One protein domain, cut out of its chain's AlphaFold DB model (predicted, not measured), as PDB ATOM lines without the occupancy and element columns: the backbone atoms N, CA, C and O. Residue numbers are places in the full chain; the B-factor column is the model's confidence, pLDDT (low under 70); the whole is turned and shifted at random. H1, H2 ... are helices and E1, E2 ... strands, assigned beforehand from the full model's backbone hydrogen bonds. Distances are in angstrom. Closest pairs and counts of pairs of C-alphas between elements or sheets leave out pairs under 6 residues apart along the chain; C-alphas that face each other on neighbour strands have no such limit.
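AT A GLANCE: This is residues 4 to 65 and 89 to 173 of the 192 residues of an uncharacterized protein of Mollicutes bacterium (UniProt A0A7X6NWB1). Two strongly twisted sheets are partly face to face with their strands crossed, and the long helix H2 lies across the larger sheet on the face that the smaller sheet also covers. The little helix H1 sits beside E6, at the edge of the smaller sheet. The printed part has 147 residues, with nine named strands and two named helices in the order E1 E2 E3 E4 E5 H1 E6 E7 E8 E9 H2; the class is mixed, helices and strands. The sheets run E1 E2 E3 E4 E9 and E5 E8 E7 E6, both antiparallel throughout. The whole is compact, with a radius of gyration of the C-alphas of 15.0 A, and spans 40 by 37 by 36 A.

IN THESE COORDINATES: E1, residues 4 to 9, begins at C-alpha 4 (-28.546, -7.673, -29.201). E2, residues 12 to 18, measures 19.4 A, E3, residues 23 to 29, 18.0 A, and E4, residues 34 to 39, 16.3 A. E5 is residues 44 to 47, H1 residues 90 to 95 and E6 residues 100 to 104. E7, residues 115 to 121, measures 19.1 A and E8, residues 124 to 130, 19.6 A. E9 is residues 144 to 146. H2, residues 154 to 169, measures 23.3 A and ends at C-alpha 169 (-22.275, -3.768, -18.753).

HOW THE PARTS SIT: E1 to E4 form a meander, each strand the antiparallel neighbour of the one before; N 7 and O 14 are 2.9 A apart in the hairpin E1 and E2. E9 is an edge strand beside E4, with N 144 and O 36 at 2.8 A. H2 is on this sheet, two layers, at a height over the sheet of 9.4 A, and runs across the strands, at 78 degrees to E2 on the local plane. The closest C-alphas of E9 and H2, Phe 146 and Asn 157, are 6.1 A apart. The other sheet makes a sandwich, two sheets face to face, with the first, their strands at 70 degrees. E6, E7 and E8 form its meander; N 126 and O 119 are 2.7 A apart in the hairpin E7 and E8. E5 and E8 have N 46 and O 125 at 2.8 A. H1 stands only just at this sheet's level, at a height of 3.7 A. Every O i to N i+4 pair is within hydrogen-bond range in H1, and 9 of 12 in H2.

THE WHOLE: The farthest C-alphas, those of Asp 21 and Trp 65, are 44.2 A apart. Residues 66 to 88 are not printed; C-alphas 65 and 89 are 28.5 A apart across the cut. The link E8 to E9 is long. The mean pLDDT of the printed part is 72.5; residues 40 to 65, 133 to 142 and 165 to 173 are among those under 70.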
ATOM      1  N   ILE A   4     -28.485  -8.605 -30.324       75.44
ATOM      2  CA  ILE A   4     -28.546  -7.673 -29.201       75.44
ATOM      3  C   ILE A   4     -27.743  -6.437 -29.580       75.44
ATOM      4  O   ILE A   4     -26.566  -6.536 -29.923       75.44
ATOM      5  N   THR A   5     -28.375  -5.270 -29.523       81.06
ATOM      6  CA  THR A   5     -27.726  -3.988 -29.803       81.06
ATOM      7  C   THR A   5     -27.898  -3.059 -28.618       81.06
ATOM      8  O   THR A   5     -28.969  -2.981 -28.019       81.06
ATOM      9  N   LYS A   6     -26.829  -2.339 -28.290       82.94
ATOM     10  CA  LYS A   6     -26.800  -1.320 -27.248       82.94
ATOM     11  C   LYS A   6     -26.524   0.030 -27.887       82.94
ATOM     12  O   LYS A   6     -25.596   0.162 -28.682       82.94
ATOM     13  N   THR A   7     -27.281   1.056 -27.523       85.44
ATOM     14  CA  THR A   7     -27.080   2.413 -28.046       85.44
ATOM     15  C   THR A   7     -27.280   3.453 -26.951       85.44
ATOM     16  O   THR A   7     -28.181   3.354 -26.121       85.44
ATOM     17  N   LYS A   8     -26.412   4.468 -26.921       84.38
ATOM     18  CA  LYS A   8     -26.614   5.660 -26.092       84.38
ATOM     19  C   LYS A   8     -27.408   6.677 -26.909       84.38
ATOM     20  O   LYS A   8     -26.963   7.063 -27.986       84.38
ATOM     21  N   THR A   9     -28.552   7.111 -26.400       83.44
ATOM     22  CA  THR A   9     -29.438   8.081 -27.054       83.44
ATOM     23  C   THR A   9     -29.490   9.382 -26.250       83.44
ATOM     24  O   THR A   9     -28.955   9.478 -25.145       83.44
ATOM     25  N   SER A  10     -30.149  10.409 -26.788       83.31
ATOM     26  CA  SER A  10     -30.441  11.641 -26.040       83.31
ATOM     27  C   SER A  10     -31.394  11.413 -24.862       83.31
ATOM     28  O   SER A  10     -31.389  12.182 -23.902       83.31
ATOM     29  N   SER A  11     -32.207  10.356 -24.931       79.12
ATOM     30  CA  SER A  11     -33.208  10.024 -23.918       79.12
ATOM     31  C   SER A  11     -32.689   9.062 -22.852       79.12
ATOM     32  O   SER A  11     -33.380   8.878 -21.858       79.12
ATOM     33  N   GLY A  12     -31.506   8.464 -23.035       84.94
ATOM     34  CA  GLY A  12     -30.901   7.539 -22.081       84.94
ATOM     35  C   GLY A  12     -30.052   6.455 -22.749       84.94
ATOM     36  O   GLY A  12     -29.330   6.710 -23.712       84.94
ATOM     37  N   TYR A  13     -30.126   5.235 -22.223       83.75
ATOM     38  CA  TYR A  13     -29.507   4.053 -22.825       83.75
ATOM     39  C   TYR A  13     -30.599   3.129 -23.350       83.75
ATOM     40  O   TYR A  13     -31.605   2.933 -22.673       83.75
ATOM     41  N   GLU A  14     -30.389   2.559 -24.528       86.06
ATOM     42  CA  GLU A  14     -31.326   1.656 -25.182       86.06
ATOM     43  C   GLU A  14     -30.667   0.305 -25.461       86.06
ATOM     44  O   GLU A  14     -29.525   0.238 -25.927       86.06
ATOM     45  N   PHE A  15     -31.410  -0.760 -25.172       83.69
ATOM     46  CA  PHE A  15     -31.095  -2.141 -25.509       83.69
ATOM     47  C   PHE A  15     -32.172  -2.697 -26.423       83.69
ATOM     48  O   PHE A  15     -33.345  -2.711 -26.056       83.69
ATOM     49  N   VAL A  16     -31.768  -3.199 -27.582       83.19
ATOM     50  CA  VAL A  16     -32.663  -3.825 -28.552       83.19
ATOM     51  C   VAL A  16     -32.312  -5.297 -28.657       83.19
ATOM     52  O   VAL A  16     -31.181  -5.643 -28.989       83.19
ATOM     53  N   ILE A  17     -33.283  -6.158 -28.368       81.50
ATOM     54  CA  ILE A  17     -33.188  -7.608 -28.530       81.50
ATOM     55  C   ILE A  17     -34.114  -7.992 -29.679       81.50
ATOM     56  O   ILE A  17     -35.332  -7.861 -29.568       81.50
ATOM     57  N   ASN A  18     -33.539  -8.454 -30.784       78.31
ATOM     58  CA  ASN A  18     -34.256  -8.745 -32.018       78.31
ATOM     59  C   ASN A  18     -34.041 -10.205 -32.441       78.31
ATOM     60  O   ASN A  18     -32.930 -10.722 -32.363       78.31
ATOM     61  N   ASN A  19     -35.098 -10.877 -32.897       73.00
ATOM     62  CA  ASN A  19     -35.024 -12.263 -33.387       73.00
ATOM     63  C   ASN A  19     -35.269 -12.412 -34.903       73.00
ATOM     64  O   ASN A  19     -35.376 -13.538 -35.386       73.00
ATOM     65  N   GLY A  20     -35.361 -11.301 -35.635       75.06
ATOM     66  CA  GLY A  20     -35.701 -11.204 -37.057       75.06
ATOM     67  C   GLY A  20     -37.126 -10.707 -37.313       75.06
ATOM     68  O   GLY A  20     -37.331  -9.916 -38.227       75.06
ATOM     69  N   ASP A  21     -38.087 -11.097 -36.471       77.44
ATOM     70  CA  ASP A  21     -39.515 -10.784 -36.650       77.44
ATOM     71  C   ASP A  21     -40.050  -9.772 -35.627       77.44
ATOM     72  O   ASP A  21     -41.071  -9.120 -35.850       77.44
ATOM     73  N   ILE A  22     -39.403  -9.708 -34.466       79.81
ATOM     74  CA  ILE A  22     -39.864  -8.996 -33.278       79.81
ATOM     75  C   ILE A  22     -38.665  -8.308 -32.631       79.81
ATOM     76  O   ILE A  22     -37.594  -8.914 -32.527       79.81
ATOM     77  N   SER A  23     -38.873  -7.090 -32.125       83.94
ATOM     78  CA  SER A  23     -37.895  -6.388 -31.288       83.94
ATOM     79  C   SER A  23     -38.465  -6.103 -29.899       83.94
ATOM     80  O   SER A  23     -39.534  -5.505 -29.769       83.94
ATOM     81  N   LEU A  24     -37.731  -6.490 -28.855       85.25
ATOM     82  CA  LEU A  24     -37.884  -5.938 -27.510       85.25
ATOM     83  C   LEU A  24     -36.913  -4.773 -27.355       85.25
ATOM     84  O   LEU A  24     -35.701  -4.960 -27.446       85.25
ATOM     85  N   VAL A  25     -37.452  -3.592 -27.082       86.81
ATOM     86  CA  VAL A  25     -36.693  -2.379 -26.788       86.81
ATOM     87  C   VAL A  25     -36.795  -2.098 -25.295       86.81
ATOM     88  O   VAL A  25     -37.891  -1.933 -24.756       86.81
ATOM     89  N   ILE A  26     -35.649  -2.048 -24.623       87.44
ATOM     90  CA  ILE A  26     -35.521  -1.686 -23.216       87.44
ATOM     91  C   ILE A  26     -34.775  -0.356 -23.136       87.44
ATOM     92  O   ILE A  26     -33.576  -0.293 -23.397       87.44
ATOM     93  N   LEU A  27     -35.484   0.701 -22.751       86.44
ATOM     94  CA  LEU A  27     -34.932   2.038 -22.563       86.44
ATOM     95  C   LEU A  27     -34.824   2.337 -21.071       86.44
ATOM     96  O   LEU A  27     -35.832   2.364 -20.368       86.44
ATOM     97  N   TYR A  28     -33.616   2.623 -20.599       85.75
ATOM     98  CA  TYR A  28     -33.417   3.300 -19.321       85.75
ATOM     99  C   TYR A  28     -33.249   4.779 -19.582       85.75
ATOM    100  O   TYR A  28     -32.220   5.217 -20.112       85.75
ATOM    101  N   ALA A  29     -34.298   5.525 -19.269       83.38
ATOM    102  CA  ALA A  29     -34.381   6.918 -19.640       83.38
ATOM    103  C   ALA A  29     -33.670   7.819 -18.623       83.38
ATOM    104  O   ALA A  29     -33.405   7.442 -17.482       83.38
ATOM    105  N   SER A  30     -33.397   9.058 -19.018       78.56
ATOM    106  CA  SER A  30     -32.734  10.067 -18.181       78.56
ATOM    107  C   SER A  30     -33.502  10.419 -16.899       78.56
ATOM    108  O   SER A  30     -32.925  10.988 -15.978       78.56
ATOM    109  N   ASN A  31     -34.788  10.066 -16.811       78.44
ATOM    110  CA  ASN A  31     -35.583  10.165 -15.582       78.44
ATOM    111  C   ASN A  31     -35.377   8.976 -14.621       78.44
ATOM    112  O   ASN A  31     -36.082   8.886 -13.619       78.44
ATOM    113  N   LEU A  32     -34.414   8.099 -14.920       78.56
ATOM    114  CA  LEU A  32     -34.055   6.896 -14.168       78.56
ATOM    115  C   LEU A  32     -35.117   5.790 -14.196       78.56
ATOM    116  O   LEU A  32     -35.009   4.827 -13.442       78.56
ATOM    117  N   ASP A  33     -36.126   5.901 -15.060       84.50
ATOM    118  CA  ASP A  33     -37.142   4.867 -15.228       84.50
ATOM    119  C   ASP A  33     -36.802   3.923 -16.380       84.50
ATOM    120  O   ASP A  33     -36.106   4.281 -17.334       84.50
ATOM    121  N   LEU A  34     -37.343   2.708 -16.298       86.88
ATOM    122  CA  LEU A  34     -37.182   1.685 -17.320       86.88
ATOM    123  C   LEU A  34     -38.465   1.571 -18.137       86.88
ATOM    124  O   LEU A  34     -39.562   1.525 -17.581       86.88
ATOM    125  N   TYR A  35     -38.324   1.478 -19.451       88.69
ATOM    126  CA  TYR A  35     -39.423   1.375 -20.400       88.69
ATOM    127  C   TYR A  35     -39.201   0.155 -21.278       88.69
ATOM    128  O   TYR A  35     -38.169   0.047 -21.935       88.69
ATOM    129  N   TRP A  36     -40.151  -0.777 -21.267       89.19
ATOM    130  CA  TRP A  36     -40.130  -1.949 -22.141       89.19
ATOM    131  C   TRP A  36     -41.179  -1.796 -23.233       89.19
ATOM    132  O   TRP A  36     -42.387  -1.748 -22.965       89.19
ATOM    133  N   THR A  37     -40.715  -1.768 -24.472       86.19
ATOM    134  CA  THR A  37     -41.544  -1.641 -25.665       86.19
ATOM    135  C   THR A  37     -41.336  -2.858 -26.542       86.19
ATOM    136  O   THR A  37     -40.224  -3.356 -26.675       86.19
ATOM    137  N   ILE A  38     -42.424  -3.349 -27.126       83.19
ATOM    138  CA  ILE A  38     -42.360  -4.435 -28.087       83.19
ATOM    139  C   ILE A  38     -42.818  -3.923 -29.442       83.19
ATOM    140  O   ILE A  38     -43.916  -3.376 -29.578       83.19
ATOM    141  N   GLU A  39     -41.958  -4.089 -30.433       78.44
ATOM    142  CA  GLU A  39     -42.263  -3.790 -31.820       78.44
ATOM    143  C   GLU A  39     -42.690  -5.110 -32.469       78.44
ATOM    144  O   GLU A  39     -41.883  -6.016 -32.687       78.44
ATOM    145  N   SER A  40     -44.004  -5.214 -32.699       66.19
ATOM    146  CA  SER A  40     -44.827  -6.410 -32.966       66.19
ATOM    147  C   SER A  40     -45.500  -7.009 -31.717       66.19
ATOM    148  O   SER A  40     -44.912  -7.178 -30.658       66.19
ATOM    149  N   LYS A  41     -46.791  -7.346 -31.821       57.62
ATOM    150  CA  LYS A  41     -47.620  -7.831 -30.695       57.62
ATOM    151  C   LYS A  41     -47.339  -9.292 -30.290       57.62
ATOM    152  O   LYS A  41     -48.186  -9.925 -29.666       57.62
ATOM    153  N   LYS A  42     -46.223  -9.874 -30.729       58.09
ATOM    154  CA  LYS A  42     -45.972 -11.313 -30.618       58.09
ATOM    155  C   LYS A  42     -45.177 -11.658 -29.357       58.09
ATOM    156  O   LYS A  42     -44.497 -10.836 -28.765       58.09
ATOM    157  N   TYR A  43     -45.299 -12.914 -28.960       64.25
ATOM    158  CA  TYR A  43     -44.557 -13.549 -27.881       64.25
ATOM    159  C   TYR A  43     -43.030 -13.497 -28.100       64.25
ATOM    160  O   TYR A  43     -42.577 -13.774 -29.212       64.25
ATOM    161  N   ILE A  44     -42.247 -13.215 -27.046       64.25
ATOM    162  CA  ILE A  44     -40.774 -13.272 -27.088       64.25
ATOM    163  C   ILE A  44     -40.237 -14.244 -26.025       64.25
ATOM    164  O   ILE A  44     -40.480 -14.007 -24.835       64.25
ATOM    165  N   PRO A  45     -39.482 -15.285 -26.428       57.94
ATOM    166  CA  PRO A  45     -38.630 -16.057 -25.532       57.94
ATOM    167  C   PRO A  45     -37.336 -15.288 -25.225       57.94
ATOM    168  O   PRO A  45     -36.634 -14.851 -26.139       57.94
ATOM    169  N   VAL A  46     -37.011 -15.129 -23.942       61.69
ATOM    170  CA  VAL A  46     -35.763 -14.507 -23.470       61.69
ATOM    171  C   VAL A  46     -34.971 -15.527 -22.640       61.69
ATOM    172  O   VAL A  46     -35.549 -16.096 -21.713       61.69
ATOM    173  N   PRO A  47     -33.681 -15.779 -22.927       56.12
ATOM    174  CA  PRO A  47     -32.860 -16.715 -22.153       56.12
ATOM    175  C   PRO A  47     -32.803 -16.377 -20.654       56.12
ATOM    176  O   PRO A  47     -32.765 -15.207 -20.261       56.12
ATOM    177  N   ASN A  48     -32.812 -17.405 -19.803       48.91
ATOM    178  CA  ASN A  48     -32.737 -17.262 -18.351       48.91
ATOM    179  C   ASN A  48     -31.281 -17.173 -17.846       48.91
ATOM    180  O   ASN A  48     -30.725 -18.170 -17.395       48.91
ATOM    181  N   ASP A  49     -30.711 -15.966 -17.820       51.56
ATOM    182  CA  ASP A  49     -29.381 -15.701 -17.229       51.56
ATOM    183  C   ASP A  49     -29.443 -15.175 -15.775       51.56
ATOM    184  O   ASP A  49     -28.461 -14.687 -15.211       51.56
ATOM    185  N   LEU A  50     -30.611 -15.250 -15.127       47.06
ATOM    186  CA  LEU A  50     -30.852 -14.575 -13.849       47.06
ATOM    187  C   LEU A  50     -30.593 -15.475 -12.643       47.06
ATOM    188  O   LEU A  50     -31.296 -16.459 -12.405       47.06
ATOM    189  N   LYS A  51     -29.659 -15.058 -11.780       45.84
ATOM    190  CA  LYS A  51     -29.625 -15.526 -10.389       45.84
ATOM    191  C   LYS A  51     -30.925 -15.109  -9.699       45.84
ATOM    192  O   LYS A  51     -31.224 -13.918  -9.606       45.84
ATOM    193  N   THR A  52     -31.672 -16.078  -9.169       42.03
ATOM    194  CA  THR A  52     -32.819 -15.841  -8.281       42.03
ATOM    195  C   THR A  52     -32.411 -14.909  -7.144       42.03
ATOM    196  O   THR A  52     -31.650 -15.298  -6.261       42.03
ATOM    197  N   CYS A  53     -32.903 -13.671  -7.172       44.25
ATOM    198  CA  CYS A  53     -32.707 -12.697  -6.103       44.25
ATOM    199  C   CYS A  53     -33.986 -12.622  -5.267       44.25
ATOM    200  O   CYS A  53     -35.061 -12.336  -5.799       44.25
ATOM    201  N   ASN A  54     -33.885 -12.855  -3.957       52.91
ATOM    202  CA  ASN A  54     -35.000 -12.592  -3.057       52.91
ATOM    203  C   ASN A  54     -35.190 -11.075  -2.954       52.91
ATOM    204  O   ASN A  54     -34.368 -10.377  -2.368       52.91
ATOM    205  N   VAL A  55     -36.293 -10.577  -3.515       51.97
ATOM    206  CA  VAL A  55     -36.607  -9.143  -3.631       51.97
ATOM    207  C   VAL A  55     -36.607  -8.424  -2.274       51.97
ATOM    208  O   VAL A  55     -36.359  -7.226  -2.193       51.97
ATOM    209  N   PHE A  56     -36.868  -9.163  -1.190       53.44
ATOM    210  CA  PHE A  56     -36.921  -8.641   0.175       53.44
ATOM    211  C   PHE A  56     -35.572  -8.691   0.902       53.44
ATOM    212  O   PHE A  56     -35.455  -8.122   1.989       53.44
ATOM    213  N   GLU A  57     -34.585  -9.372   0.322       51.66
ATOM    214  CA  GLU A  57     -33.196  -9.439   0.792       51.66
ATOM    215  C   GLU A  57     -32.273  -8.516  -0.007       51.66
ATOM    216  O   GLU A  57     -31.099  -8.384   0.337       51.66
ATOM    217  N   ILE A  58     -32.791  -7.846  -1.043       52.31
ATOM    218  CA  ILE A  58     -32.047  -6.821  -1.769       52.31
ATOM    219  C   ILE A  58     -31.812  -5.660  -0.805       52.31
ATOM    220  O   ILE A  58     -32.711  -4.870  -0.507       52.31
ATOM    221  N   GLN A  59     -30.589  -5.588  -0.281       47.34
ATOM    222  CA  GLN A  59     -30.082  -4.380   0.349       47.34
ATOM    223  C   GLN A  59     -30.121  -3.295  -0.723       47.34
ATOM    224  O   GLN A  59     -29.644  -3.514  -1.837       47.34
ATOM    225  N   GLY A  60     -30.828  -2.204  -0.415       45.88
ATOM    226  CA  GLY A  60     -31.199  -1.172  -1.377       45.88
ATOM    227  C   GLY A  60     -30.025  -0.803  -2.274       45.88
ATOM    228  O   GLY A  60     -28.927  -0.551  -1.788       45.88
ATOM    229  N   SER A  61     -30.276  -0.812  -3.579       41.66
ATOM    230  CA  SER A  61     -29.346  -0.336  -4.595       41.66
ATOM    231  C   SER A  61     -28.758   1.015  -4.185       41.66
ATOM    232  O   SER A  61     -29.530   1.942  -3.951       41.66
ATOM    233  N   GLU A  62     -27.428   1.051  -4.094       43.78
ATOM    234  CA  GLU A  62     -26.397   2.114  -4.094       43.78
ATOM    235  C   GLU A  62     -26.756   3.610  -4.288       43.78
ATOM    236  O   GLU A  62     -25.898   4.390  -4.679       43.78
ATOM    237  N   PHE A  63     -27.958   4.083  -3.982       42.06
ATOM    238  CA  PHE A  63     -28.297   5.506  -4.009       42.06
ATOM    239  C   PHE A  63     -29.220   5.868  -2.846       42.06
ATOM    240  O   PHE A  63     -30.393   6.188  -3.002       42.06
ATOM    241  N   ASN A  64     -28.644   5.832  -1.650       46.91
ATOM    242  CA  ASN A  64     -28.935   6.792  -0.595       46.91
ATOM    243  C   ASN A  64     -27.580   7.144   0.009       46.91
ATOM    244  O   ASN A  64     -26.896   6.251   0.506       46.91
ATOM    245  N   TRP A  65     -27.174   8.412  -0.087       44.41
ATOM    246  CA  TRP A  65     -25.970   8.908   0.573       44.41
ATOM    247  C   TRP A  65     -26.097   8.621   2.074       44.41
ATOM    248  O   TRP A  65     -26.868   9.276   2.769       44.41
ATOM    249  N   HIS A  89     -49.758  -6.146   1.338       73.38
ATOM    250  CA  HIS A  89     -50.533  -5.469   0.302       73.38
ATOM    251  C   HIS A  89     -50.971  -6.454  -0.793       73.38
ATOM    252  O   HIS A  89     -50.183  -7.278  -1.270       73.38
ATOM    253  N   ASP A  90     -52.240  -6.377  -1.197       76.38
ATOM    254  CA  ASP A  90     -52.829  -7.299  -2.174       76.38
ATOM    255  C   ASP A  90     -52.250  -7.109  -3.579       76.38
ATOM    256  O   ASP A  90     -52.201  -8.060  -4.359       76.38
ATOM    257  N   GLU A  91     -51.744  -5.917  -3.892       73.06
ATOM    258  CA  GLU A  91     -51.053  -5.606  -5.141       73.06
ATOM    259  C   GLU A  91     -49.863  -6.546  -5.374       73.06
ATOM    260  O   GLU A  91     -49.643  -6.996  -6.496       73.06
ATOM    261  N   TYR A  92     -49.145  -6.929  -4.313       73.88
ATOM    262  CA  TYR A  92     -48.000  -7.839  -4.414       73.88
ATOM    263  C   TYR A  92     -48.403  -9.304  -4.530       73.88
ATOM    264  O   TYR A  92     -47.711 -10.072  -5.195       73.88
ATOM    265  N   LYS A  93     -49.542  -9.695  -3.943       74.31
ATOM    266  CA  LYS A  93     -50.119 -11.029  -4.176       74.31
ATOM    267  C   LYS A  93     -50.565 -11.186  -5.630       74.31
ATOM    268  O   LYS A  93     -50.477 -12.273  -6.186       74.31
ATOM    269  N   ARG A  94     -51.045 -10.101  -6.248       78.81
ATOM    270  CA  ARG A  94     -51.444 -10.076  -7.665       78.81
ATOM    271  C   ARG A  94     -50.249  -9.970  -8.609       78.81
ATOM    272  O   ARG A  94     -50.331 -10.478  -9.722       78.81
ATOM    273  N   LEU A  95     -49.151  -9.345  -8.169       83.19
ATOM    274  CA  LEU A  95     -47.926  -9.226  -8.959       83.19
ATOM    275  C   LEU A  95     -47.346 -10.594  -9.317       83.19
ATOM    276  O   LEU A  95     -46.898 -10.757 -10.443       83.19
ATOM    277  N   PHE A  96     -47.344 -11.562  -8.397       82.06
ATOM    278  CA  PHE A  96     -46.853 -12.914  -8.664       82.06
ATOM    279  C   PHE A  96     -47.865 -13.963  -8.217       82.06
ATOM    280  O   PHE A  96     -48.087 -14.159  -7.024       82.06
ATOM    281  N   SER A  97     -48.452 -14.661  -9.186       80.94
ATOM    282  CA  SER A  97     -49.455 -15.695  -8.943       80.94
ATOM    283  C   SER A  97     -49.270 -16.845  -9.925       80.94
ATOM    284  O   SER A  97     -49.027 -16.622 -11.109       80.94
ATOM    285  N   ASN A  98     -49.365 -18.085  -9.433       83.81
ATOM    286  CA  ASN A  98     -49.267 -19.306 -10.244       83.81
ATOM    287  C   ASN A  98     -48.028 -19.354 -11.165       83.81
ATOM    288  O   ASN A  98     -48.104 -19.819 -12.301       83.81
ATOM    289  N   GLY A  99     -46.883 -18.847 -10.691       81.12
ATOM    290  CA  GLY A  99     -45.635 -18.823 -11.463       81.12
ATOM    291  C   GLY A  99     -45.579 -17.761 -12.568       81.12
ATOM    292  O   GLY A  99     -44.694 -17.824 -13.419       81.12
ATOM    293  N   ILE A 100     -46.511 -16.804 -12.574       84.81
ATOM    294  CA  ILE A 100     -46.596 -15.719 -13.554       84.81
ATOM    295  C   ILE A 100     -46.426 -14.384 -12.829       84.81
ATOM    296  O   ILE A 100     -47.136 -14.100 -11.862       84.81
ATOM    297  N   ILE A 101     -45.503 -13.554 -13.314       87.81
ATOM    298  CA  ILE A 101     -45.395 -12.153 -12.903       87.81
ATOM    299  C   ILE A 101     -46.332 -11.326 -13.785       87.81
ATOM    300  O   ILE A 101     -46.242 -11.419 -15.004       87.81
ATOM    301  N   THR A 102     -47.202 -10.512 -13.192       90.62
ATOM    302  CA  THR A 102     -48.136  -9.618 -13.895       90.62
ATOM    303  C   THR A 102     -47.877  -8.168 -13.492       90.62
ATOM    304  O   THR A 102     -48.369  -7.684 -12.471       90.62
ATOM    305  N   TRP A 103     -47.103  -7.457 -14.307       90.69
ATOM    306  CA  TRP A 103     -46.755  -6.059 -14.088       90.69
ATOM    307  C   TRP A 103     -47.740  -5.134 -14.800       90.69
ATOM    308  O   TRP A 103     -47.840  -5.136 -16.022       90.69
ATOM    309  N   HIS A 104     -48.431  -4.300 -14.032       90.00
ATOM    310  CA  HIS A 104     -49.248  -3.209 -14.566       90.00
ATOM    311  C   HIS A 104     -48.401  -1.941 -14.604       90.00
ATOM    312  O   HIS A 104     -47.891  -1.542 -13.556       90.00
ATOM    313  N   SER A 105     -48.265  -1.326 -15.778       88.12
ATOM    314  CA  SER A 105     -47.486  -0.099 -15.971       88.12
ATOM    315  C   SER A 105     -47.863   0.969 -14.940       88.12
ATOM    316  O   SER A 105     -49.036   1.146 -14.598       88.12
ATOM    317  N   ASP A 106     -46.859   1.691 -14.450       82.12
ATOM    318  CA  ASP A 106     -47.036   2.749 -13.454       82.12
ATOM    319  C   ASP A 106     -47.618   4.053 -14.052       82.12
ATOM    320  O   ASP A 106     -47.863   5.014 -13.324       82.12
ATOM    321  N   ASP A 107     -47.839   4.114 -15.371       77.81
ATOM    322  CA  ASP A 107     -48.326   5.317 -16.065       77.81
ATOM    323  C   ASP A 107     -49.820   5.587 -15.920       77.81
ATOM    324  O   ASP A 107     -50.246   6.734 -16.051       77.81
ATOM    325  N   PHE A 108     -50.607   4.561 -15.600       79.25
ATOM    326  CA  PHE A 108     -52.061   4.651 -15.569       79.25
ATOM    327  C   PHE A 108     -52.660   3.997 -14.317       79.25
ATOM    328  O   PHE A 108     -52.020   3.162 -13.658       79.25
ATOM    329  N   PRO A 109     -53.921   4.343 -13.986       80.69
ATOM    330  CA  PRO A 109     -54.727   3.569 -13.054       80.69
ATOM    331  C   PRO A 109     -54.700   2.077 -13.396       80.69
ATOM    332  O   PRO A 109     -54.583   1.698 -14.559       80.69
ATOM    333  N   TYR A 110     -54.785   1.230 -12.370       83.00
ATOM    334  CA  TYR A 110     -54.575  -0.218 -12.490       83.00
ATOM    335  C   TYR A 110     -55.443  -0.869 -13.581       83.00
ATOM    336  O   TYR A 110     -54.956  -1.697 -14.338       83.00
ATOM    337  N   ASP A 111     -56.702  -0.452 -13.695       82.44
ATOM    338  CA  ASP A 111     -57.700  -0.928 -14.658       82.44
ATOM    339  C   ASP A 111     -57.460  -0.466 -16.106       82.44
ATOM    340  O   ASP A 111     -58.024  -1.036 -17.038       82.44
ATOM    341  N   LYS A 112     -56.617   0.553 -16.304       82.81
ATOM    342  CA  LYS A 112     -56.299   1.146 -17.615       82.81
ATOM    343  C   LYS A 112     -54.833   0.997 -18.004       82.81
ATOM    344  O   LYS A 112     -54.425   1.508 -19.041       82.81
ATOM    345  N   ALA A 113     -54.020   0.354 -17.173       85.69
ATOM    346  CA  ALA A 113     -52.595   0.225 -17.413       85.69
ATOM    347  C   ALA A 113     -52.290  -0.826 -18.482       85.69
ATOM    348  O   ALA A 113     -52.907  -1.887 -18.528       85.69
ATOM    349  N   SER A 114     -51.274  -0.552 -19.299       86.69
ATOM    350  CA  SER A 114     -50.616  -1.590 -20.089       86.69
ATOM    351  C   SER A 114     -50.043  -2.658 -19.149       86.69
ATOM    352  O   SER A 114     -49.481  -2.335 -18.100       86.69
ATOM    353  N   ILE A 115     -50.176  -3.926 -19.521       89.12
ATOM    354  CA  ILE A 115     -49.815  -5.081 -18.700       89.12
ATOM    355  C   ILE A 115     -48.700  -5.867 -19.388       89.12
ATOM    356  O   ILE A 115     -48.784  -6.182 -20.574       89.12
ATOM    357  N   LEU A 116     -47.664  -6.203 -18.630       89.69
ATOM    358  CA  LEU A 116     -46.667  -7.202 -18.988       89.69
ATOM    359  C   LEU A 116     -46.903  -8.445 -18.144       89.69
ATOM    360  O   LEU A 116     -46.928  -8.370 -16.916       89.69
ATOM    361  N   THR A 117     -47.009  -9.593 -18.796       89.88
ATOM    362  CA  THR A 117     -46.944 -10.888 -18.122       89.88
ATOM    363  C   THR A 117     -45.636 -11.584 -18.458       89.88
ATOM    364  O   THR A 117     -45.182 -11.547 -19.602       89.88
ATOM    365  N   MET A 118     -45.015 -12.184 -17.443       86.75
ATOM    366  CA  MET A 118     -43.757 -12.914 -17.562       86.75
ATOM    367  C   MET A 118     -43.913 -14.285 -16.927       86.75
ATOM    368  O   MET A 118     -44.304 -14.392 -15.763       86.75
ATOM    369  N   LYS A 119     -43.602 -15.334 -17.679       84.81
ATOM    370  CA  LYS A 119     -43.670 -16.718 -17.203       84.81
ATOM    371  C   LYS A 119     -42.383 -17.444 -17.562       84.81
ATOM    372  O   LYS A 119     -41.937 -17.344 -18.694       84.81
ATOM    373  N   LYS A 120     -41.800 -18.205 -16.640       79.75
ATOM    374  CA  LYS A 120     -40.693 -19.105 -16.987       79.75
ATOM    375  C   LYS A 120     -41.258 -20.399 -17.582       79.75
ATOM    376  O   LYS A 120     -42.133 -21.019 -16.975       79.75
ATOM    377  N   ILE A 121     -40.782 -20.793 -18.760       78.81
ATOM    378  CA  ILE A 121     -41.058 -22.091 -19.388       78.81
ATOM    379  C   ILE A 121     -39.706 -22.693 -19.766       78.81
ATOM    380  O   ILE A 121     -38.989 -22.137 -20.592       78.81
ATOM    381  N   ASN A 122     -39.350 -23.827 -19.157       81.19
ATOM    382  CA  ASN A 122     -38.015 -24.426 -19.280       81.19
ATOM    383  C   ASN A 122     -36.924 -23.406 -18.903       81.19
ATOM    384  O   ASN A 122     -37.016 -22.825 -17.827       81.19
ATOM    385  N   GLU A 123     -35.934 -23.161 -19.763       77.12
ATOM    386  CA  GLU A 123     -34.868 -22.168 -19.546       77.12
ATOM    387  C   GLU A 123     -35.134 -20.812 -20.219       77.12
ATOM    388  O   GLU A 123     -34.224 -20.002 -20.386       77.12
ATOM    389  N   GLU A 124     -36.389 -20.535 -20.576       70.56
ATOM    390  CA  GLU A 124     -36.786 -19.295 -21.240       70.56
ATOM    391  C   GLU A 124     -37.832 -18.531 -20.424       70.56
ATOM    392  O   GLU A 124     -38.715 -19.102 -19.774       70.56
ATOM    393  N   PHE A 125     -37.752 -17.207 -20.484       77.94
ATOM    394  CA  PHE A 125     -38.803 -16.309 -20.044       77.94
ATOM    395  C   PHE A 125     -39.703 -15.938 -21.197       77.94
ATOM    396  O   PHE A 125     -39.262 -15.506 -22.258       77.94
ATOM    397  N   VAL A 126     -40.990 -16.049 -20.920       81.75
ATOM    398  CA  VAL A 126     -42.059 -15.781 -21.849       81.75
ATOM    399  C   VAL A 126     -42.651 -14.426 -21.553       81.75
ATOM    400  O   VAL A 126     -43.289 -14.274 -20.513       81.75
ATOM    401  N   LEU A 127     -42.468 -13.467 -22.459       85.44
ATOM    402  CA  LEU A 127     -43.019 -12.121 -22.314       85.44
ATOM    403  C   LEU A 127     -44.291 -11.959 -23.152       85.44
ATOM    404  O   LEU A 127     -44.302 -12.269 -24.344       85.44
ATOM    405  N   ASN A 128     -45.353 -11.433 -22.541       87.44
ATOM    406  CA  ASN A 128     -46.578 -11.051 -23.242       87.44
ATOM    407  C   ASN A 128     -47.033  -9.650 -22.810       87.44
ATOM    408  O   ASN A 128     -47.181  -9.366 -21.620       87.44
ATOM    409  N   PHE A 129     -47.250  -8.790 -23.804       86.56
ATOM    410  CA  PHE A 129     -47.605  -7.388 -23.651       86.56
ATOM    411  C   PHE A 129     -49.058  -7.147 -24.061       86.56
ATOM    412  O   PHE A 129     -49.416  -7.250 -25.233       86.56
ATOM    413  N   GLN A 130     -49.871  -6.702 -23.112       86.25
ATOM    414  CA  GLN A 130     -51.209  -6.186 -23.357       86.25
ATOM    415  C   GLN A 130     -51.172  -4.662 -23.230       86.25
ATOM    416  O   GLN A 130     -51.036  -4.129 -22.133       86.25
ATOM    417  N   LYS A 131     -51.253  -3.940 -24.349       78.44
ATOM    418  CA  LYS A 131     -51.263  -2.469 -24.337       78.44
ATOM    419  C   LYS A 131     -52.658  -1.945 -24.003       78.44
ATOM    420  O   LYS A 131     -53.649  -2.525 -24.451       78.44
ATOM    421  N   SER A 132     -52.737  -0.867 -23.229       74.75
ATOM    422  CA  SER A 132     -54.000  -0.164 -23.024       74.75
ATOM    423  C   SER A 132     -54.429   0.545 -24.312       74.75
ATOM    424  O   SER A 132     -53.600   1.001 -25.094       74.75
ATOM    425  N   LEU A 133     -55.738   0.596 -24.564       63.94
ATOM    426  CA  LEU A 133     -56.326   1.177 -25.783       63.94
ATOM    427  C   LEU A 133     -56.446   2.711 -25.723       63.94
ATOM    428  O   LEU A 133     -57.095   3.313 -26.573       63.94
ATOM    429  N   THR A 134     -55.900   3.348 -24.688       58.50
ATOM    430  CA  THR A 134     -56.116   4.773 -24.420       58.50
ATOM    431  C   THR A 134     -55.028   5.636 -25.056       58.50
ATOM    432  O   THR A 134     -53.876   5.587 -24.634       58.50
ATOM    433  N   ASP A 135     -55.479   6.430 -26.029       49.53
ATOM    434  CA  ASP A 135     -54.832   7.496 -26.803       49.53
ATOM    435  C   ASP A 135     -53.542   7.164 -27.567       49.53
ATOM    436  O   ASP A 135     -52.453   6.980 -27.021       49.53
ATOM    437  N   GLU A 136     -53.677   7.230 -28.895       50.28
ATOM    438  CA  GLU A 136     -52.649   6.991 -29.914       50.28
ATOM    439  C   GLU A 136     -51.485   8.007 -29.896       50.28
ATOM    440  O   GLU A 136     -50.536   7.870 -30.664       50.28
ATOM    441  N   HIS A 137     -51.530   9.016 -29.020       46.19
ATOM    442  CA  HIS A 137     -50.749  10.252 -29.154       46.19
ATOM    443  C   HIS A 137     -49.592  10.407 -28.156       46.19
ATOM    444  O   HIS A 137     -48.875  11.406 -28.209       46.19
ATOM    445  N   PHE A 138     -49.358   9.445 -27.258       49.50
ATOM    446  CA  PHE A 138     -48.233   9.505 -26.320       49.50
ATOM    447  C   PHE A 138     -47.331   8.280 -26.475       49.50
ATOM    448  O   PHE A 138     -47.718   7.164 -26.169       49.50
ATOM    449  N   TYR A 139     -46.070   8.483 -26.862       49.59
ATOM    450  CA  TYR A 139     -45.058   7.417 -26.981       49.59
ATOM    451  C   TYR A 139     -44.903   6.575 -25.691       49.59
ATOM    452  O   TYR A 139     -44.493   5.419 -25.723       49.59
ATOM    453  N   GLN A 140     -45.276   7.155 -24.545       48.59
ATOM    454  CA  GLN A 140     -45.253   6.527 -23.222       48.59
ATOM    455  C   GLN A 140     -46.460   5.601 -22.957       48.59
ATOM    456  O   GLN A 140     -46.390   4.791 -22.039       48.59
ATOM    457  N   THR A 141     -47.539   5.642 -23.754       54.41
ATOM    458  CA  THR A 141     -48.699   4.734 -23.591       54.41
ATOM    459  C   THR A 141     -48.430   3.329 -24.121       54.41
ATOM    460  O   THR A 141     -48.986   2.345 -23.620       54.41
ATOM    461  N   TYR A 142     -47.502   3.208 -25.071       65.38
ATOM    462  CA  TYR A 142     -47.115   1.932 -25.665       65.38
ATOM    463  C   TYR A 142     -45.989   1.222 -24.927       65.38
ATOM    464  O   TYR A 142     -45.664   0.098 -25.298       65.38
ATOM    465  N   ALA A 143     -45.399   1.802 -23.885       81.38
ATOM    466  CA  ALA A 143     -44.362   1.151 -23.093       81.38
ATOM    467  C   ALA A 143     -44.942   0.555 -21.805       81.38
ATOM    468  O   ALA A 143     -45.952   1.005 -21.266       81.38
ATOM    469  N   ILE A 144     -44.297  -0.490 -21.298       88.38
ATOM    470  CA  ILE A 144     -44.468  -0.910 -19.908       88.38
ATOM    471  C   ILE A 144     -43.402  -0.170 -19.117       88.38
ATOM    472  O   ILE A 144     -42.214  -0.443 -19.290       88.38
ATOM    473  N   ARG A 145     -43.820   0.793 -18.295       88.06
ATOM    474  CA  ARG A 145     -42.908   1.567 -17.459       88.06
ATOM    475  C   ARG A 145     -42.746   0.904 -16.099       88.06
ATOM    476  O   ARG A 145     -43.728   0.561 -15.434       88.06
ATOM    477  N   PHE A 146     -41.495   0.795 -15.680       86.62
ATOM    478  CA  PHE A 146     -41.077   0.429 -14.337       86.62
ATOM    479  C   PHE A 146     -40.478   1.687 -13.715       86.62
ATOM    480  O   PHE A 146     -39.360   2.084 -14.057       86.62
ATOM    481  N   ARG A 147     -41.238   2.356 -12.842       81.75
ATOM    482  CA  ARG A 147     -40.748   3.584 -12.204       81.75
ATOM    483  C   ARG A 147     -39.719   3.259 -11.142       81.75
ATOM    484  O   ARG A 147     -39.942   2.347 -10.354       81.75
ATOM    485  N   ASN A 148     -38.638   4.024 -11.061       70.12
ATOM    486  CA  ASN A 148     -37.661   3.900  -9.983       70.12
ATOM    487  C   ASN A 148     -38.202   4.464  -8.658       70.12
ATOM    488  O   ASN A 148     -37.979   3.901  -7.586       70.12
ATOM    489  N   SER A 149     -38.986   5.543  -8.732       68.44
ATOM    490  CA  SER A 149     -39.631   6.175  -7.578       68.44
ATOM    491  C   SER A 149     -41.156   6.168  -7.708       68.44
ATOM    492  O   SER A 149     -41.706   6.333  -8.795       68.44
ATOM    493  N   GLY A 150     -41.856   5.934  -6.594       71.12
ATOM    494  CA  GLY A 150     -43.322   5.928  -6.569       71.12
ATOM    495  C   GLY A 150     -43.979   4.792  -7.365       71.12
ATOM    496  O   GLY A 150     -45.149   4.908  -7.719       71.12
ATOM    497  N   SER A 151     -43.247   3.713  -7.668       80.38
ATOM    498  CA  SER A 151     -43.824   2.532  -8.321       80.38
ATOM    499  C   SER A 151     -44.793   1.801  -7.397       80.38
ATOM    500  O   SER A 151     -44.526   1.633  -6.204       80.38
ATOM    501  N   ARG A 152     -45.874   1.264  -7.977       80.75
ATOM    502  CA  ARG A 152     -46.782   0.324  -7.299       80.75
ATOM    503  C   ARG A 152     -46.048  -0.916  -6.785       80.75
ATOM    504  O   ARG A 152     -46.468  -1.515  -5.799       80.75
ATOM    505  N   TYR A 153     -44.956  -1.292  -7.448       78.94
ATOM    506  CA  TYR A 153     -44.172  -2.485  -7.152       78.94
ATOM    507  C   TYR A 153     -42.742  -2.124  -6.735       78.94
ATOM    508  O   TYR A 153     -41.793  -2.811  -7.108       78.94
ATOM    509  N   GLN A 154     -42.574  -1.043  -5.967       72.38
ATOM    510  CA  GLN A 154     -41.271  -0.474  -5.604       72.38
ATOM    511  C   GLN A 154     -40.210  -1.490  -5.120       72.38
ATOM    512  O   GLN A 154     -39.068  -1.360  -5.523       72.38
ATOM    513  N   PRO A 155     -40.493  -2.538  -4.326       68.69
ATOM    514  CA  PRO A 155     -39.470  -3.538  -3.987       68.69
ATOM    515  C   PRO A 155     -38.978  -4.379  -5.176       68.69
ATOM    516  O   PRO A 155     -37.877  -4.915  -5.148       68.69
ATOM    517  N   PHE A 156     -39.794  -4.522  -6.218       73.12
ATOM    518  CA  PHE A 156     -39.525  -5.376  -7.373       73.12
ATOM    519  C   PHE A 156     -38.889  -4.601  -8.528       73.12
ATOM    520  O   PHE A 156     -38.154  -5.200  -9.311       73.12
ATOM    521  N   ASN A 157     -39.112  -3.281  -8.618       72.75
ATOM    522  CA  ASN A 157     -38.508  -2.438  -9.657       72.75
ATOM    523  C   ASN A 157     -36.970  -2.552  -9.669       72.75
ATOM    524  O   ASN A 157     -36.359  -2.586 -10.732       72.75
ATOM    525  N   CYS A 158     -36.353  -2.703  -8.493       67.88
ATOM    526  CA  CYS A 158     -34.911  -2.677  -8.317       67.88
ATOM    527  C   CYS A 158     -34.239  -3.879  -8.981       67.88
ATOM    528  O   CYS A 158     -33.094  -3.784  -9.413       67.88
ATOM    529  N   ILE A 159     -34.961  -4.993  -9.118       69.56
ATOM    530  CA  ILE A 159     -34.487  -6.165  -9.850       69.56
ATOM    531  C   ILE A 159     -34.395  -5.828 -11.324       69.56
ATOM    532  O   ILE A 159     -33.324  -5.985 -11.893       69.56
ATOM    533  N   PHE A 160     -35.462  -5.293 -11.915       75.50
ATOM    534  CA  PHE A 160     -35.456  -4.891 -13.322       75.50
ATOM    535  C   PHE A 160     -34.383  -3.833 -13.606       75.50
ATOM    536  O   PHE A 160     -33.684  -3.929 -14.611       75.50
ATOM    537  N   MET A 161     -34.182  -2.884 -12.687       71.12
ATOM    538  CA  MET A 161     -33.106  -1.894 -12.791       71.12
ATOM    539  C   MET A 161     -31.717  -2.534 -12.730       71.12
ATOM    540  O   MET A 161     -30.870  -2.232 -13.562       71.12
ATOM    541  N   ARG A 162     -31.467  -3.449 -11.785       68.06
ATOM    542  CA  ARG A 162     -30.182  -4.163 -11.684       68.06
ATOM    543  C   ARG A 162     -29.914  -5.030 -12.907       68.06
ATOM    544  O   ARG A 162     -28.824  -4.955 -13.456       68.06
ATOM    545  N   MET A 163     -30.918  -5.777 -13.361       69.62
ATOM    546  CA  MET A 163     -30.843  -6.545 -14.603       69.62
ATOM    547  C   MET A 163     -30.436  -5.656 -15.766       69.62
ATOM    548  O   MET A 163     -29.557  -6.003 -16.544       69.62
ATOM    549  N   TYR A 164     -31.051  -4.481 -15.863       70.25
ATOM    550  CA  TYR A 164     -30.713  -3.537 -16.901       70.25
ATOM    551  C   TYR A 164     -29.291  -2.978 -16.757       70.25
ATOM    552  O   TYR A 164     -28.584  -2.870 -17.749       70.25
ATOM    553  N   LEU A 165     -28.830  -2.658 -15.545       67.00
ATOM    554  CA  LEU A 165     -27.442  -2.241 -15.317       67.00
ATOM    555  C   LEU A 165     -26.441  -3.332 -15.720       67.00
ATOM    556  O   LEU A 165     -25.375  -3.014 -16.248       67.00
ATOM    557  N   ASP A 166     -26.780  -4.599 -15.501       65.69
ATOM    558  CA  ASP A 166     -25.967  -5.729 -15.946       65.69
ATOM    559  C   ASP A 166     -25.983  -5.848 -17.478       65.69
ATOM    560  O   ASP A 166     -24.925  -6.013 -18.082       65.69
ATOM    561  N   LEU A 167     -27.136  -5.629 -18.125       64.19
ATOM    562  CA  LEU A 167     -27.227  -5.504 -19.584       64.19
ATOM    563  C   LEU A 167     -26.407  -4.313 -20.104       64.19
ATOM    564  O   LEU A 167     -25.673  -4.473 -21.068       64.19
ATOM    565  N   ILE A 168     -26.420  -3.148 -19.439       64.69
ATOM    566  CA  ILE A 168     -25.530  -2.016 -19.767       64.69
ATOM    567  C   ILE A 168     -24.073  -2.462 -19.787       64.69
ATOM    568  O   ILE A 168     -23.319  -2.043 -20.662       64.69
ATOM    569  N   LYS A 169     -23.654  -3.276 -18.826       64.12
ATOM    570  CA  LYS A 169     -22.275  -3.768 -18.753       64.12
ATOM    571  C   LYS A 169     -21.984  -4.873 -19.765       64.12
ATOM    572  O   LYS A 169     -20.812  -5.140 -20.006       64.12
ATOM    573  N   TYR A 170     -23.012  -5.496 -20.337       56.06
ATOM    574  CA  TYR A 170     -22.863  -6.536 -21.341       56.06
ATOM    575  C   TYR A 170     -22.202  -5.964 -22.598       56.06
ATOM    576  O   TYR A 170     -22.730  -5.059 -23.250       56.06
ATOM    577  N   ASP A 171     -21.024  -6.498 -22.904       54.81
ATOM    578  CA  ASP A 171     -20.281  -6.240 -24.126       54.81
ATOM    579  C   ASP A 171     -20.351  -7.509 -24.991       54.81
ATOM    580  O   ASP A 171     -19.736  -8.517 -24.635       54.81
ATOM    581  N   PRO A 172     -21.132  -7.511 -26.087       52.12
ATOM    582  CA  PRO A 172     -21.272  -8.688 -26.939       52.12
ATOM    583  C   PRO A 172     -19.954  -9.089 -27.625       52.12
ATOM    584  O   PRO A 172     -19.794 -10.266 -27.952       52.12
ATOM    585  N   ASP A 173     -19.010  -8.153 -27.791       49.81
ATOM    586  CA  ASP A 173     -17.708  -8.382 -28.430       49.81
ATOM    587  C   ASP A 173     -16.637  -8.865 -27.429       49.81
ATOM    588  O   ASP A 173     -15.599  -9.400 -27.827       49.81
TER     589      ASP A 173